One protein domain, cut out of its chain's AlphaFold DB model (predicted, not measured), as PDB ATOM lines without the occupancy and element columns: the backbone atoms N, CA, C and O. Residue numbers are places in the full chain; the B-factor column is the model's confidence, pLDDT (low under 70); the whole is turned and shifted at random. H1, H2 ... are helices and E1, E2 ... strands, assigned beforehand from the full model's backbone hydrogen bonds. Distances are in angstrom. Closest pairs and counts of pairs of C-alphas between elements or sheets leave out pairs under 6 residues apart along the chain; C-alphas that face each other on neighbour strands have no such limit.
ATOM      1  N   GLU A 140      56.742  24.346 -14.866       96.31
ATOM      2  CA  GLU A 140      55.792  25.406 -14.526       96.31
ATOM      3  C   GLU A 140      56.152  26.726 -15.220       96.31
ATOM      4  O   GLU A 140      55.304  27.290 -15.915       96.31
ATOM      5  N   ASP A 141      57.421  27.148 -15.147       95.19
ATOM      6  CA  ASP A 141      57.901  28.370 -15.810       95.19
ATOM      7  C   ASP A 141      57.716  28.295 -17.327       95.19
ATOM      8  O   ASP A 141      57.221  29.230 -17.953       95.19
ATOM      9  N   ARG A 142      58.096  27.162 -17.932       96.19
ATOM     10  CA  ARG A 142      58.002  26.959 -19.386       96.19
ATOM     11  C   ARG A 142      56.559  27.019 -19.871       96.19
ATOM     12  O   ARG A 142      56.276  27.674 -20.872       96.19
ATOM     13  N   VAL A 143      55.643  26.367 -19.157       97.25
ATOM     14  CA  VAL A 143      54.213  26.387 -19.485       97.25
ATOM     15  C   VAL A 143      53.654  27.795 -19.312       97.25
ATOM     16  O   VAL A 143      53.004  28.296 -20.227       97.25
ATOM     17  N   LEU A 144      53.929  28.453 -18.184       96.25
ATOM     18  CA  LEU A 144      53.436  29.802 -17.917       96.25
ATOM     19  C   LEU A 144      53.915  30.798 -18.979       96.25
ATOM     20  O   LEU A 144      53.098  31.530 -19.541       96.25
ATOM     21  N   GLU A 145      55.207  30.794 -19.298       94.75
ATOM     22  CA  GLU A 145      55.780  31.700 -20.292       94.75
ATOM     23  C   GLU A 145      55.281  31.402 -21.712       94.75
ATOM     24  O   GLU A 145      54.974  32.338 -22.451       94.75
ATOM     25  N   GLU A 146      55.072  30.134 -22.085       95.50
ATOM     26  CA  GLU A 146      54.440  29.778 -23.367       95.50
ATOM     27  C   GLU A 146      53.026  30.377 -23.479       95.50
ATOM     28  O   GLU A 146      52.663  30.955 -24.513       95.50
ATOM     29  N   VAL A 147      52.216  30.278 -22.414       96.44
ATOM     30  CA  VAL A 147      50.866  30.857 -22.411       96.44
ATOM     31  C   VAL A 147      50.926  32.387 -22.420       96.44
ATOM     32  O   VAL A 147      50.167  33.006 -23.168       96.44
ATOM     33  N   ARG A 148      51.829  33.008 -21.650       94.00
ATOM     34  CA  ARG A 148      52.008  34.470 -21.604       94.00
ATOM     35  C   ARG A 148      52.429  35.039 -22.951       94.00
ATOM     36  O   ARG A 148      51.789  35.971 -23.432       94.00
ATOM     37  N   GLN A 149      53.432  34.448 -23.596       91.81
ATOM     38  CA  GLN A 149      53.924  34.899 -24.901       91.81
ATOM     39  C   GLN A 149      52.841  34.847 -25.980       91.81
ATOM     40  O   GLN A 149      52.763  35.727 -26.836       91.81
ATOM     41  N   ARG A 150      51.980  33.825 -25.946       91.56
ATOM     42  CA  ARG A 150      50.888  33.675 -26.919       91.56
ATOM     43  C   ARG A 150      49.598  34.379 -26.494       91.56
ATOM     44  O   ARG A 150      48.674  34.503 -27.300       91.56
ATOM     45  N   GLY A 151      49.489  34.783 -25.231       92.00
ATOM     46  CA  GLY A 151      48.278  35.271 -24.567       92.00
ATOM     47  C   GLY A 151      47.202  34.194 -24.350       92.00
ATOM     48  O   GLY A 151      46.456  34.254 -23.372       92.00
ATOM     49  N   SER A 152      47.088  33.216 -25.256       94.56
ATOM     50  CA  SER A 152      46.197  32.063 -25.141       94.56
ATOM     51  C   SER A 152      46.623  30.903 -26.048       94.56
ATOM     52  O   SER A 152      47.007  31.110 -27.199       94.56
ATOM     53  N   VAL A 153      46.478  29.676 -25.545       96.94
ATOM     54  CA  VAL A 153      46.757  28.415 -26.251       96.94
ATOM     55  C   VAL A 153      45.649  27.394 -26.011       96.94
ATOM     56  O   VAL A 153      44.786  27.590 -25.156       96.94
ATOM     57  N   THR A 154      45.656  26.292 -26.759       97.56
ATOM     58  CA  THR A 154      44.829  25.131 -26.420       97.56
ATOM     59  C   THR A 154      45.606  24.162 -25.539       97.56
ATOM     60  O   THR A 154      46.830  24.054 -25.645       97.56
ATOM     61  N   TYR A 155      44.893  23.410 -24.705       97.38
ATOM     62  CA  TYR A 155      45.500  22.372 -23.876       97.38
ATOM     63  C   TYR A 155      46.264  21.336 -24.719       97.38
ATOM     64  O   TYR A 155      47.384  20.970 -24.387       97.38
ATOM     65  N   GLY A 156      45.731  20.947 -25.881       96.75
ATOM     66  CA  GLY A 156      46.409  20.027 -26.797       96.75
ATOM     67  C   GLY A 156      47.744  20.554 -27.338       96.75
ATOM     68  O   GLY A 156      48.654  19.763 -27.573       96.75
ATOM     69  N   THR A 157      47.901  21.875 -27.508       96.94
ATOM     70  CA  THR A 157      49.205  22.469 -27.851       96.94
ATOM     71  C   THR A 157      50.210  22.268 -26.722       96.94
ATOM     72  O   THR A 157      51.348  21.899 -26.996       96.94
ATOM     73  N   LEU A 158      49.786  22.457 -25.470       97.56
ATOM     74  CA  LEU A 158      50.646  22.254 -24.306       97.56
ATOM     75  C   LEU A 158      51.037  20.780 -24.140       97.56
ATOM     76  O   LEU A 158      52.219  20.494 -23.989       97.56
ATOM     77  N   VAL A 159      50.087  19.848 -24.268       96.81
ATOM     78  CA  VAL A 159      50.361  18.398 -24.201       96.81
ATOM     79  C   VAL A 159      51.369  17.979 -25.268       96.81
ATOM     80  O   VAL A 159      52.319  17.261 -24.975       96.81
ATOM     81  N   LYS A 160      51.227  18.474 -26.505       96.69
ATOM     82  CA  LYS A 160      52.168  18.157 -27.588       96.69
ATOM     83  C   LYS A 160      53.601  18.617 -27.282       96.69
ATOM     84  O   LYS A 160      54.543  17.949 -27.696       96.69
ATOM     85  N   SER A 161      53.759  19.757 -26.612       95.88
ATOM     86  CA  SER A 161      55.072  20.332 -26.304       95.88
ATOM     87  C   SER A 161      55.692  19.791 -25.015       95.88
ATOM     88  O   SER A 161      56.914  19.724 -24.919       95.88
ATOM     89  N   TYR A 162      54.868  19.429 -24.029       95.94
ATOM     90  CA  TYR A 162      55.308  19.190 -22.652       95.94
ATOM     91  C   TYR A 162      54.920  17.816 -22.081       95.94
ATOM     92  O   TYR A 162      55.377  17.467 -20.994       95.94
ATOM     93  N   GLY A 163      54.129  17.022 -22.806       93.56
ATOM     94  CA  GLY A 163      53.682  15.693 -22.388       93.56
ATOM     95  C   GLY A 163      52.532  15.710 -21.378       93.56
ATOM     96  O   GLY A 163      51.926  16.747 -21.103       93.56
ATOM     97  N   ASP A 164      52.232  14.534 -20.825       82.94
ATOM     98  CA  ASP A 164      51.019  14.287 -20.033       82.94
ATOM     99  C   ASP A 164      51.018  14.998 -18.667       82.94
ATOM    100  O   ASP A 164      49.964  15.409 -18.181       82.94
ATOM    101  N   GLY A 165      52.199  15.256 -18.092       86.81
ATOM    102  CA  GLY A 165      52.350  15.972 -16.815       86.81
ATOM    103  C   GLY A 165      51.944  17.452 -16.857       86.81
ATOM    104  O   GLY A 165      51.921  18.125 -15.827       86.81
ATOM    105  N   VAL A 166      51.603  17.993 -18.032       96.00
ATOM    106  CA  VAL A 166      51.183  19.394 -18.168       96.00
ATOM    107  C   VAL A 166      49.817  19.673 -17.536       96.00
ATOM    108  O   VAL A 166      49.533  20.827 -17.210       96.00
ATOM    109  N   ARG A 167      48.983  18.640 -17.330       95.81
ATOM    110  CA  ARG A 167      47.681  18.766 -16.659       95.81
ATOM    111  C   ARG A 167      47.837  19.428 -15.297       95.81
ATOM    112  O   ARG A 167      47.209  20.452 -15.032       95.81
ATOM    113  N   ASP A 168      48.697  18.851 -14.467       95.19
ATOM    114  CA  ASP A 168      48.830  19.235 -13.066       95.19
ATOM    115  C   ASP A 168      49.433  20.638 -12.958       95.19
ATOM    116  O   ASP A 168      48.959  21.463 -12.181       95.19
ATOM    117  N   VAL A 169      50.385  20.958 -13.840       97.06
ATOM    118  CA  VAL A 169      50.973  22.299 -13.958       97.06
ATOM    119  C   VAL A 169      49.930  23.345 -14.358       97.06
ATOM    120  O   VAL A 169      49.872  24.418 -13.759       97.06
ATOM    121  N   VAL A 170      49.076  23.053 -15.346       97.44
ATOM    122  CA  VAL A 170      48.004  23.969 -15.769       97.44
ATOM    123  C   VAL A 170      47.020  24.217 -14.629       97.44
ATOM    124  O   VAL A 170      46.664  25.370 -14.380       97.44
ATOM    125  N   VAL A 171      46.604  23.164 -13.920       96.62
ATOM    126  CA  VAL A 171      45.693  23.288 -12.773       96.62
ATOM    127  C   VAL A 171      46.356  24.075 -11.646       96.62
ATOM    128  O   VAL A 171      45.736  24.983 -11.100       96.62
ATOM    129  N   GLN A 172      47.626  23.812 -11.338       96.12
ATOM    130  CA  GLN A 172      48.372  24.538 -10.313       96.12
ATOM    131  C   GLN A 172      48.486  26.036 -10.640       96.12
ATOM    132  O   GLN A 172      48.190  26.878  -9.791       96.12
ATOM    133  N   LEU A 173      48.860  26.387 -11.871       96.81
ATOM    134  CA  LEU A 173      48.949  27.777 -12.327       96.81
ATOM    135  C   LEU A 173      47.582  28.480 -12.334       96.81
ATOM    136  O   LEU A 173      47.495  29.672 -12.028       96.81
ATOM    137  N   TRP A 174      46.511  27.755 -12.659       96.81
ATOM    138  CA  TRP A 174      45.138  28.252 -12.575       96.81
ATOM    139  C   TRP A 174      44.703  28.503 -11.124       96.81
ATOM    140  O   TRP A 174      44.191  29.586 -10.833       96.81
ATOM    141  N   ARG A 175      44.994  27.579 -10.194       95.44
ATOM    142  CA  ARG A 175      44.745  27.756  -8.748       95.44
ATOM    143  C   ARG A 175      45.463  28.989  -8.196       95.44
ATOM    144  O   ARG A 175      44.867  29.758  -7.450       95.44
ATOM    145  N   LYS A 176      46.717  29.212  -8.613       94.62
ATOM    146  CA  LYS A 176      47.514  30.405  -8.266       94.62
ATOM    147  C   LYS A 176      47.001  31.699  -8.922       94.62
ATOM    148  O   LYS A 176      47.494  32.776  -8.611       94.62
ATOM    149  N   GLY A 177      46.032  31.613  -9.834       94.25
ATOM    150  CA  GLY A 177      45.452  32.766 -10.521       94.25
ATOM    151  C   GLY A 177      46.287  33.306 -11.685       94.25
ATOM    152  O   GLY A 177      45.948  34.357 -12.221       94.25
ATOM    153  N   TYR A 178      47.337  32.604 -12.120       95.06
ATOM    154  CA  TYR A 178      48.161  33.016 -13.264       95.06
ATOM    155  C   TYR A 178      47.538  32.661 -14.615       95.06
ATOM    156  O   TYR A 178      47.843  33.291 -15.629       95.06
ATOM    157  N   LEU A 179      46.656  31.660 -14.635       96.50
ATOM    158  CA  LEU A 179      45.945  31.220 -15.829       96.50
ATOM    159  C   LEU A 179      44.430  31.294 -15.632       96.50
ATOM    160  O   LEU A 179      43.908  31.127 -14.533       96.50
ATOM    161  N   SER A 180      43.725  31.505 -16.738       95.44
ATOM    162  CA  SER A 180      42.285  31.307 -16.870       95.44
ATOM    163  C   SER A 180      42.039  30.054 -17.706       95.44
ATOM    164  O   SER A 180      42.585  29.909 -18.806       95.44
ATOM    165  N   VAL A 181      41.216  29.148 -17.177       96.31
ATOM    166  CA  VAL A 181      40.806  27.917 -17.856       96.31
ATOM    167  C   VAL A 181      39.284  27.824 -17.764       96.31
ATOM    168  O   VAL A 181      38.768  27.220 -16.828       96.31
ATOM    169  N   PRO A 182      38.534  28.411 -18.720       94.50
ATOM    170  CA  PRO A 182      37.085  28.577 -18.594       94.50
ATOM    171  C   PRO A 182      36.315  27.283 -18.322       94.50
ATOM    172  O   PRO A 182      35.315  27.300 -17.619       94.50
ATOM    173  N   VAL A 183      36.796  26.153 -18.853       94.62
ATOM    174  CA  VAL A 183      36.159  24.843 -18.653       94.62
ATOM    175  C   VAL A 183      36.275  24.314 -17.220       94.62
ATOM    176  O   VAL A 183      35.547  23.392 -16.885       94.62
ATOM    177  N   LEU A 184      37.173  24.861 -16.394       95.12
ATOM    178  CA  LEU A 184      37.334  24.473 -14.988       95.12
ATOM    179  C   LEU A 184      36.500  25.340 -14.038       95.12
ATOM    180  O   LEU A 184      36.261  24.931 -12.907       95.12
ATOM    181  N   GLU A 185      36.050  26.522 -14.475       93.31
ATOM    182  CA  GLU A 185      35.402  27.497 -13.587       93.31
ATOM    183  C   GLU A 185      34.065  26.991 -13.023       93.31
ATOM    184  O   GLU A 185      33.751  27.278 -11.873       93.31
ATOM    185  N   GLU A 186      33.316  26.172 -13.775       91.19
ATOM    186  CA  GLU A 186      32.070  25.540 -13.295       91.19
ATOM    187  C   GLU A 186      32.292  24.597 -12.101       91.19
ATOM    188  O   GLU A 186      31.366  24.320 -11.343       91.19
ATOM    189  N   HIS A 187      33.523  24.116 -11.916       92.62
ATOM    190  CA  HIS A 187      33.904  23.180 -10.859       92.62
ATOM    191  C   HIS A 187      34.996  23.761  -9.956       92.62
ATOM    192  O   HIS A 187      35.760  23.006  -9.353       92.62
ATOM    193  N   ARG A 188      35.089  25.097  -9.877       92.75
ATOM    194  CA  ARG A 188      36.183  25.790  -9.194       92.75
ATOM    195  C   ARG A 188      36.359  25.318  -7.756       92.75
ATOM    196  O   ARG A 188      37.464  24.924  -7.410       92.75
ATOM    197  N   ASP A 189      35.296  25.325  -6.958       92.88
ATOM    198  CA  ASP A 189      35.374  25.038  -5.519       92.88
ATOM    199  C   ASP A 189      35.952  23.640  -5.261       92.88
ATOM    200  O   ASP A 189      36.977  23.492  -4.597       92.88
ATOM    201  N   LEU A 190      35.396  22.629  -5.934       93.56
ATOM    202  CA  LEU A 190      35.897  21.254  -5.897       93.56
ATOM    203  C   LEU A 190      37.370  21.161  -6.325       93.56
ATOM    204  O   LEU A 190      38.183  20.500  -5.678       93.56
ATOM    205  N   LEU A 191      37.717  21.792  -7.448       93.94
ATOM    206  CA  LEU A 191      39.053  21.693  -8.025       93.94
ATOM    207  C   LEU A 191      40.091  22.543  -7.293       93.94
ATOM    208  O   LEU A 191      41.277  22.324  -7.517       93.94
ATOM    209  N   MET A 192      39.700  23.497  -6.451       93.00
ATOM    210  CA  MET A 192      40.619  24.244  -5.587       93.00
ATOM    211  C   MET A 192      41.029  23.412  -4.368       93.00
ATOM    212  O   MET A 192      42.193  23.462  -3.976       93.00
ATOM    213  N   GLU A 193      40.102  22.621  -3.823       92.06
ATOM    214  CA  GLU A 193      40.299  21.812  -2.611       92.06
ATOM    215  C   GLU A 193      40.887  20.420  -2.892       92.06
ATOM    216  O   GLU A 193      41.478  19.804  -2.010       92.06
ATOM    217  N   ALA A 194      40.760  19.915  -4.122       91.31
ATOM    218  CA  ALA A 194      41.219  18.575  -4.471       91.31
ATOM    219  C   ALA A 194      42.745  18.391  -4.322       91.31
ATOM    220  O   ALA A 194      43.538  18.997  -5.049       91.31
ATOM    221  N   GLU A 195      43.163  17.470  -3.457       89.19
ATOM    222  CA  GLU A 195      44.571  17.063  -3.335       89.19
ATOM    223  C   GLU A 195      45.008  16.135  -4.476       89.19
ATOM    224  O   GLU A 195      46.132  16.235  -4.965       89.19
ATOM    225  N   ASN A 196      44.104  15.261  -4.933       91.94
ATOM    226  CA  ASN A 196      44.361  14.290  -5.989       91.94
ATOM    227  C   ASN A 196      43.356  14.455  -7.138       91.94
ATOM    228  O   ASN A 196      42.166  14.186  -6.985       91.94
ATOM    229  N   LEU A 197      43.855  14.876  -8.301       93.19
ATOM    230  CA  LEU A 197      43.047  15.113  -9.502       93.19
ATOM    231  C   LEU A 197      42.599  13.820 -10.204       93.19
ATOM    232  O   LEU A 197      41.701  13.881 -11.042       93.19
ATOM    233  N   ASP A 198      43.187  12.673  -9.860       92.56
ATOM    234  CA  ASP A 198      42.844  11.352 -10.404       92.56
ATOM    235  C   ASP A 198      41.803  10.610  -9.546       92.56
ATOM    236  O   ASP A 198      41.186   9.649 -10.009       92.56
ATOM    237  N   LYS A 199      41.604  11.048  -8.294       92.38
ATOM    238  CA  LYS A 199      40.713  10.418  -7.302       92.38
ATOM    239  C   LYS A 199      39.716  11.412  -6.703       92.38
ATOM    240  O   LYS A 199      39.682  11.634  -5.495       92.38
ATOM    241  N   LEU A 200      38.899  12.016  -7.556       93.19
ATOM    242  CA  LEU A 200      37.804  12.899  -7.153       93.19
ATOM    243  C   LEU A 200      36.543  12.091  -6.790       93.19
ATOM    244  O   LEU A 200      36.415  10.931  -7.206       93.19
ATOM    245  N   PRO A 201      35.583  12.696  -6.057       91.00
ATOM    246  CA  PRO A 201      34.304  12.061  -5.752       91.00
ATOM    247  C   PRO A 201      33.600  11.536  -7.007       91.00
ATOM    248  O   PRO A 201      33.621  12.176  -8.056       91.00
ATOM    249  N   SER A 202      32.951  10.376  -6.904       88.25
ATOM    250  CA  SER A 202      32.206   9.790  -8.023       88.25
ATOM    251  C   SER A 202      30.993  10.633  -8.432       88.25
ATOM    252  O   SER A 202      30.412  11.350  -7.617       88.25
ATOM    253  N   GLY A 203      30.544  10.475  -9.680       84.88
ATOM    254  CA  GLY A 203      29.288  11.069 -10.156       84.88
ATOM    255  C   GLY A 203      29.406  12.528 -10.599       84.88
ATOM    256  O   GLY A 203      28.385  13.161 -10.881       84.88
ATOM    257  N   LEU A 204      30.631  13.050 -10.711       88.81
ATOM    258  CA  LEU A 204      30.881  14.361 -11.299       88.81
ATOM    259  C   LEU A 204      30.451  14.362 -12.765       88.81
ATOM    260  O   LEU A 204      30.847  13.514 -13.566       88.81
ATOM    261  N   LYS A 205      29.602  15.328 -13.113       83.94
ATOM    262  CA  LYS A 205      29.100  15.517 -14.474       83.94
ATOM    263  C   LYS A 205      29.921  16.592 -15.161       83.94
ATOM    264  O   LYS A 205      30.210  17.620 -14.565       83.94
ATOM    265  N   GLY A 206      30.235  16.376 -16.430       83.38
ATOM    266  CA  GLY A 206      30.934  17.356 -17.251       83.38
ATOM    267  C   GLY A 206      31.839  16.681 -18.266       83.38
ATOM    268  O   GLY A 206      32.218  15.525 -18.116       83.38
ATOM    269  N   ARG A 207      32.213  17.415 -19.315       86.81
ATOM    270  CA  ARG A 207      33.177  16.922 -20.319       86.81
ATOM    271  C   ARG A 207      34.614  16.888 -19.802       86.81
ATOM    272  O   ARG A 207      35.500  16.481 -20.546       86.81
ATOM    273  N   ILE A 208      34.827  17.378 -18.582       92.81
ATOM    274  CA  ILE A 208      36.134  17.458 -17.945       92.81
ATOM    275  C   ILE A 208      36.377  16.339 -16.928       92.81
ATOM    276  O   ILE A 208      37.417  16.341 -16.285       92.81
ATOM    277  N   PHE A 209      35.434  15.411 -16.753       94.81
ATOM    278  CA  PHE A 209      35.587  14.288 -15.833       94.81
ATOM    279  C   PHE A 209      35.421  12.964 -16.569       94.81
ATOM    280  O   PHE A 209      34.511  12.814 -17.387       94.81
ATOM    281  N   ALA A 210      36.287  12.004 -16.257       92.44
ATOM    282  CA  ALA A 210      36.118  10.607 -16.633       92.44
ATOM    283  C   ALA A 210      35.932   9.775 -15.362       92.44
ATOM    284  O   ALA A 210      36.610   9.997 -14.367       92.44
ATOM    285  N   THR A 211      34.985   8.841 -15.372       92.00
ATOM    286  CA  THR A 211      34.688   7.997 -14.207       92.00
ATOM    287  C   THR A 211      35.267   6.610 -14.423       92.00
ATOM    288  O   THR A 211      35.085   6.021 -15.491       92.00
ATOM    289  N   TRP A 212      35.932   6.075 -13.405       92.06
ATOM    290  CA  TRP A 212      36.545   4.754 -13.421       92.06
ATOM    291  C   TRP A 212      36.355   4.053 -12.072       92.06
ATOM    292  O   TRP A 212      36.036   4.681 -11.064       92.06
ATOM    293  N   GLN A 213      36.509   2.730 -12.065       92.81
ATOM    294  CA  GLN A 213      36.413   1.914 -10.856       92.81
ATOM    295  C   GLN A 213      37.796   1.392 -10.479       92.81
ATOM    296  O   GLN A 213      38.476   0.776 -11.308       92.81
ATOM    297  N   ASP A 214      38.204   1.623  -9.233       90.44
ATOM    298  CA  ASP A 214      39.417   1.040  -8.680       90.44
ATOM    299  C   ASP A 214      39.235  -0.471  -8.559       90.44
ATOM    300  O   ASP A 214      38.330  -0.968  -7.889       90.44
ATOM    301  N   ARG A 215      40.099  -1.220  -9.245       90.44
ATOM    302  CA  ARG A 215      40.037  -2.684  -9.277       90.44
ATOM    303  C   ARG A 215      40.403  -3.316  -7.938       90.44
ATOM    304  O   ARG A 215      40.071  -4.478  -7.733       90.44
ATOM    305  N   ILE A 216      41.108  -2.589  -7.069       90.50
ATOM    306  CA  ILE A 216      41.557  -3.091  -5.769       90.50
ATOM    307  C   ILE A 216      40.490  -2.827  -4.706       90.50
ATOM    308  O   ILE A 216      40.079  -3.765  -4.028       90.50
ATOM    309  N   SER A 217      40.030  -1.579  -4.561       89.50
ATOM    310  CA  SER A 217      39.034  -1.229  -3.535       89.50
ATOM    311  C   SER A 217      37.585  -1.450  -3.979       89.50
ATOM    312  O   SER A 217      36.690  -1.508  -3.142       89.50
ATOM    313  N   GLY A 218      37.331  -1.576  -5.286       90.44
ATOM    314  CA  GLY A 218      35.985  -1.629  -5.860       90.44
ATOM    315  C   GLY A 218      35.270  -0.274  -5.878       90.44
ATOM    316  O   GLY A 218      34.154  -0.183  -6.397       90.44
ATOM    317  N   GLU A 219      35.891   0.778  -5.344       91.94
ATOM    318  CA  GLU A 219      35.317   2.117  -5.271       91.94
ATOM    319  C   GLU A 219      35.346   2.808  -6.633       91.94
ATOM    320  O   GLU A 219      36.211   2.568  -7.476       91.94
ATOM    321  N   THR A 220      34.372   3.684  -6.857       92.38
ATOM    322  CA  THR A 220      34.288   4.480  -8.081       92.38
ATOM    323  C   THR A 220      34.863   5.863  -7.825       92.38
ATOM    324  O   THR A 220      34.498   6.514  -6.850       92.38
ATOM    325  N   TYR A 221      35.712   6.322  -8.734       94.69
ATOM    326  CA  TYR A 221      36.337   7.636  -8.697       94.69
ATOM    327  C   TYR A 221      36.090   8.376 -10.005       94.69
ATOM    328  O   TYR A 221      35.820   7.775 -11.050       94.69
ATOM    329  N   SER A 222      36.189   9.696  -9.948       94.38
ATOM    330  CA  SER A 222      36.287  10.533 -11.136       94.38
ATOM    331  C   SER A 222      37.697  11.116 -11.238       94.38
ATOM    332  O   SER A 222      38.293  11.490 -10.235       94.38
ATOM    333  N   GLU A 223      38.231  11.216 -12.447       94.38
ATOM    334  CA  GLU A 223      39.493  11.896 -12.740       94.38
ATOM    335  C   GLU A 223      39.240  13.161 -13.560       94.38
ATOM    336  O   GLU A 223      38.319  13.214 -14.384       94.38
ATOM    337  N   LEU A 224      40.064  14.186 -13.350       95.50
ATOM    338  CA  LEU A 224      40.055  15.394 -14.163       95.50
ATOM    339  C   LEU A 224      40.745  15.135 -15.509       95.50
ATOM    340  O   LEU A 224      41.940  14.835 -15.583       95.50
ATOM    341  N   VAL A 225      40.006  15.385 -16.584       94.06
ATOM    342  CA  VAL A 225      40.473  15.344 -17.969       94.06
ATOM    343  C   VAL A 225      40.256  16.712 -18.599       94.06
ATOM    344  O   VAL A 225      39.128  17.152 -18.785       94.06
ATOM    345  N   ILE A 226      41.327  17.401 -18.992       94.38
ATOM    346  CA  ILE A 226      41.197  18.671 -19.720       94.38
ATOM    347  C   ILE A 226      41.049  18.364 -21.222       94.38
ATOM    348  O   ILE A 226      41.963  17.793 -21.822       94.38
ATOM    349  N   PRO A 227      39.938  18.746 -21.885       94.69
ATOM    350  CA  PRO A 227      39.765  18.490 -23.312       94.69
ATOM    351  C   PRO A 227      40.865  19.157 -24.143       94.69
ATOM    352  O   PRO A 227      41.207  20.312 -23.909       94.69
ATOM    353  N   SER A 228      41.358  18.512 -25.205       94.94
ATOM    354  CA  SER A 228      42.468  19.062 -26.012       94.94
ATOM    355  C   SER A 228      42.166  20.431 -26.640       94.94
ATOM    356  O   SER A 228      43.079  21.210 -26.903       94.94
ATOM    357  N   ARG A 229      40.886  20.738 -26.889       95.19
ATOM    358  CA  ARG A 229      40.431  22.038 -27.418       95.19
ATOM    359  C   ARG A 229      40.149  23.080 -26.330       95.19
ATOM    360  O   ARG A 229      39.796  24.205 -26.675       95.19
ATOM    361  N   ALA A 230      40.274  22.724 -25.052       96.25
ATOM    362  CA  ALA A 230      40.108  23.661 -23.952       96.25
ATOM    363  C   ALA A 230      41.114  24.801 -24.095       96.25
ATOM    364  O   ALA A 230      42.280  24.587 -24.437       96.25
ATOM    365  N   ARG A 231      40.633  26.020 -23.868       96.69
ATOM    366  CA  ARG A 231      41.424  27.233 -24.011       96.69
ATOM    367  C   ARG A 231      42.088  27.554 -22.678       96.69
ATOM    368  O   ARG A 231      41.400  27.650 -21.670       96.69
ATOM    369  N   ILE A 232      43.402  27.723 -22.707       97.31
ATOM    370  CA  ILE A 232      44.223  28.164 -21.584       97.31
ATOM    371  C   ILE A 232      44.654  29.594 -21.901       97.31
ATOM    372  O   ILE A 232      45.176  29.864 -22.989       97.31
ATOM    373  N   GLU A 233      44.371  30.534 -21.012       96.38
ATOM    374  CA  GLU A 233      44.635  31.956 -21.231       96.38
ATOM    375  C   GLU A 233      45.514  32.515 -20.118       96.38
ATOM    376  O   GLU A 233      45.319  32.181 -18.953       96.38
ATOM    377  N   ALA A 234      46.458  33.385 -20.472       95.06
ATOM    378  CA  ALA A 234      47.228  34.111 -19.472       95.06
ATOM    379  C   ALA A 234      46.300  35.075 -18.729       95.06
ATOM    380  O   ALA A 234      45.506  35.789 -19.357       95.06
ATOM    381  N   ARG A 235      46.403  35.091 -17.400       91.75
ATOM    382  CA  ARG A 235      45.757  36.084 -16.550       91.75
ATOM    383  C   ARG A 235      46.814  37.078 -16.090       91.75
ATOM    384  O   ARG A 235      47.889  36.699 -15.633       91.75
TER     385      ARG A 235
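This is residues 140 to 235 of the 238 residues of an uncharacterized protein of Candidatus Korarchaeota archaeon (UniProt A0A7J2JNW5). Look for a head of short helices, H1 to H4, gathered round the small strand pair E1 and E4, and for the hairpin E2 and E3, which makes the other end of the long axis, with H5 between. The 96 printed residues run H1 E1 H2 H3 H4 H5 E2 E3 E4, five named helices and four named strands in two antiparallel two-stranded sheets. The class is mixed, helices and strands; the whole is compact, radius of gyration of the C-alphas 13.7 A, yet elongated, spanning 45 by 25 by 21 A.

Find C-alpha 140 at (55.792, 25.406, -14.526); from there H1 runs 15.7 A to residue 150. Next come E1, residues 152 to 154, H2, 155 to 162, 10.4 A, and H3, 166 to 175, 14.1 A. H4 is residues 182 to 185 and H5 188 to 193. E2, 209 to 213, measures 13.4 A, and E3, 220 to 224, 13.8 A. E4, 231 to 234, ends at C-alpha 234, (47.228, 34.111, -19.472).

H1 touches H3, about perpendicular at 79 degrees, closest C-alphas Glu 140 and Val 169, 5.8 A. H2 is close to H1 but not clearly touching, closest C-alphas Leu 158 and Val 143, 7.3 A. In E1 and E4, antiparallel, N 153 and O 232 are 2.9 A apart, within hydrogen-bond range. The closest C-alphas of H1 and E4 are Arg 148 and Ala 234, 5.2 A; of H4 and E4, Pro 182 and Arg 231, 7.1 A. H5 is close to H3 but not clearly touching, Arg 175 to Met 192, 6.3 A between closest C-alphas. In the hairpin E2 and E3, N 223 and O 210 are 2.8 A apart. Every O i to N i+4 pair is within range in H1, H2, H3 and H5; H4 is too short for one.

The C-alphas farthest apart, Gln 149 and Gly 218, are 44.9 A apart. The printed part has no cut; the link from H5 to E2 is long, 15 residues. No printed residue is under 70 in pLDDT.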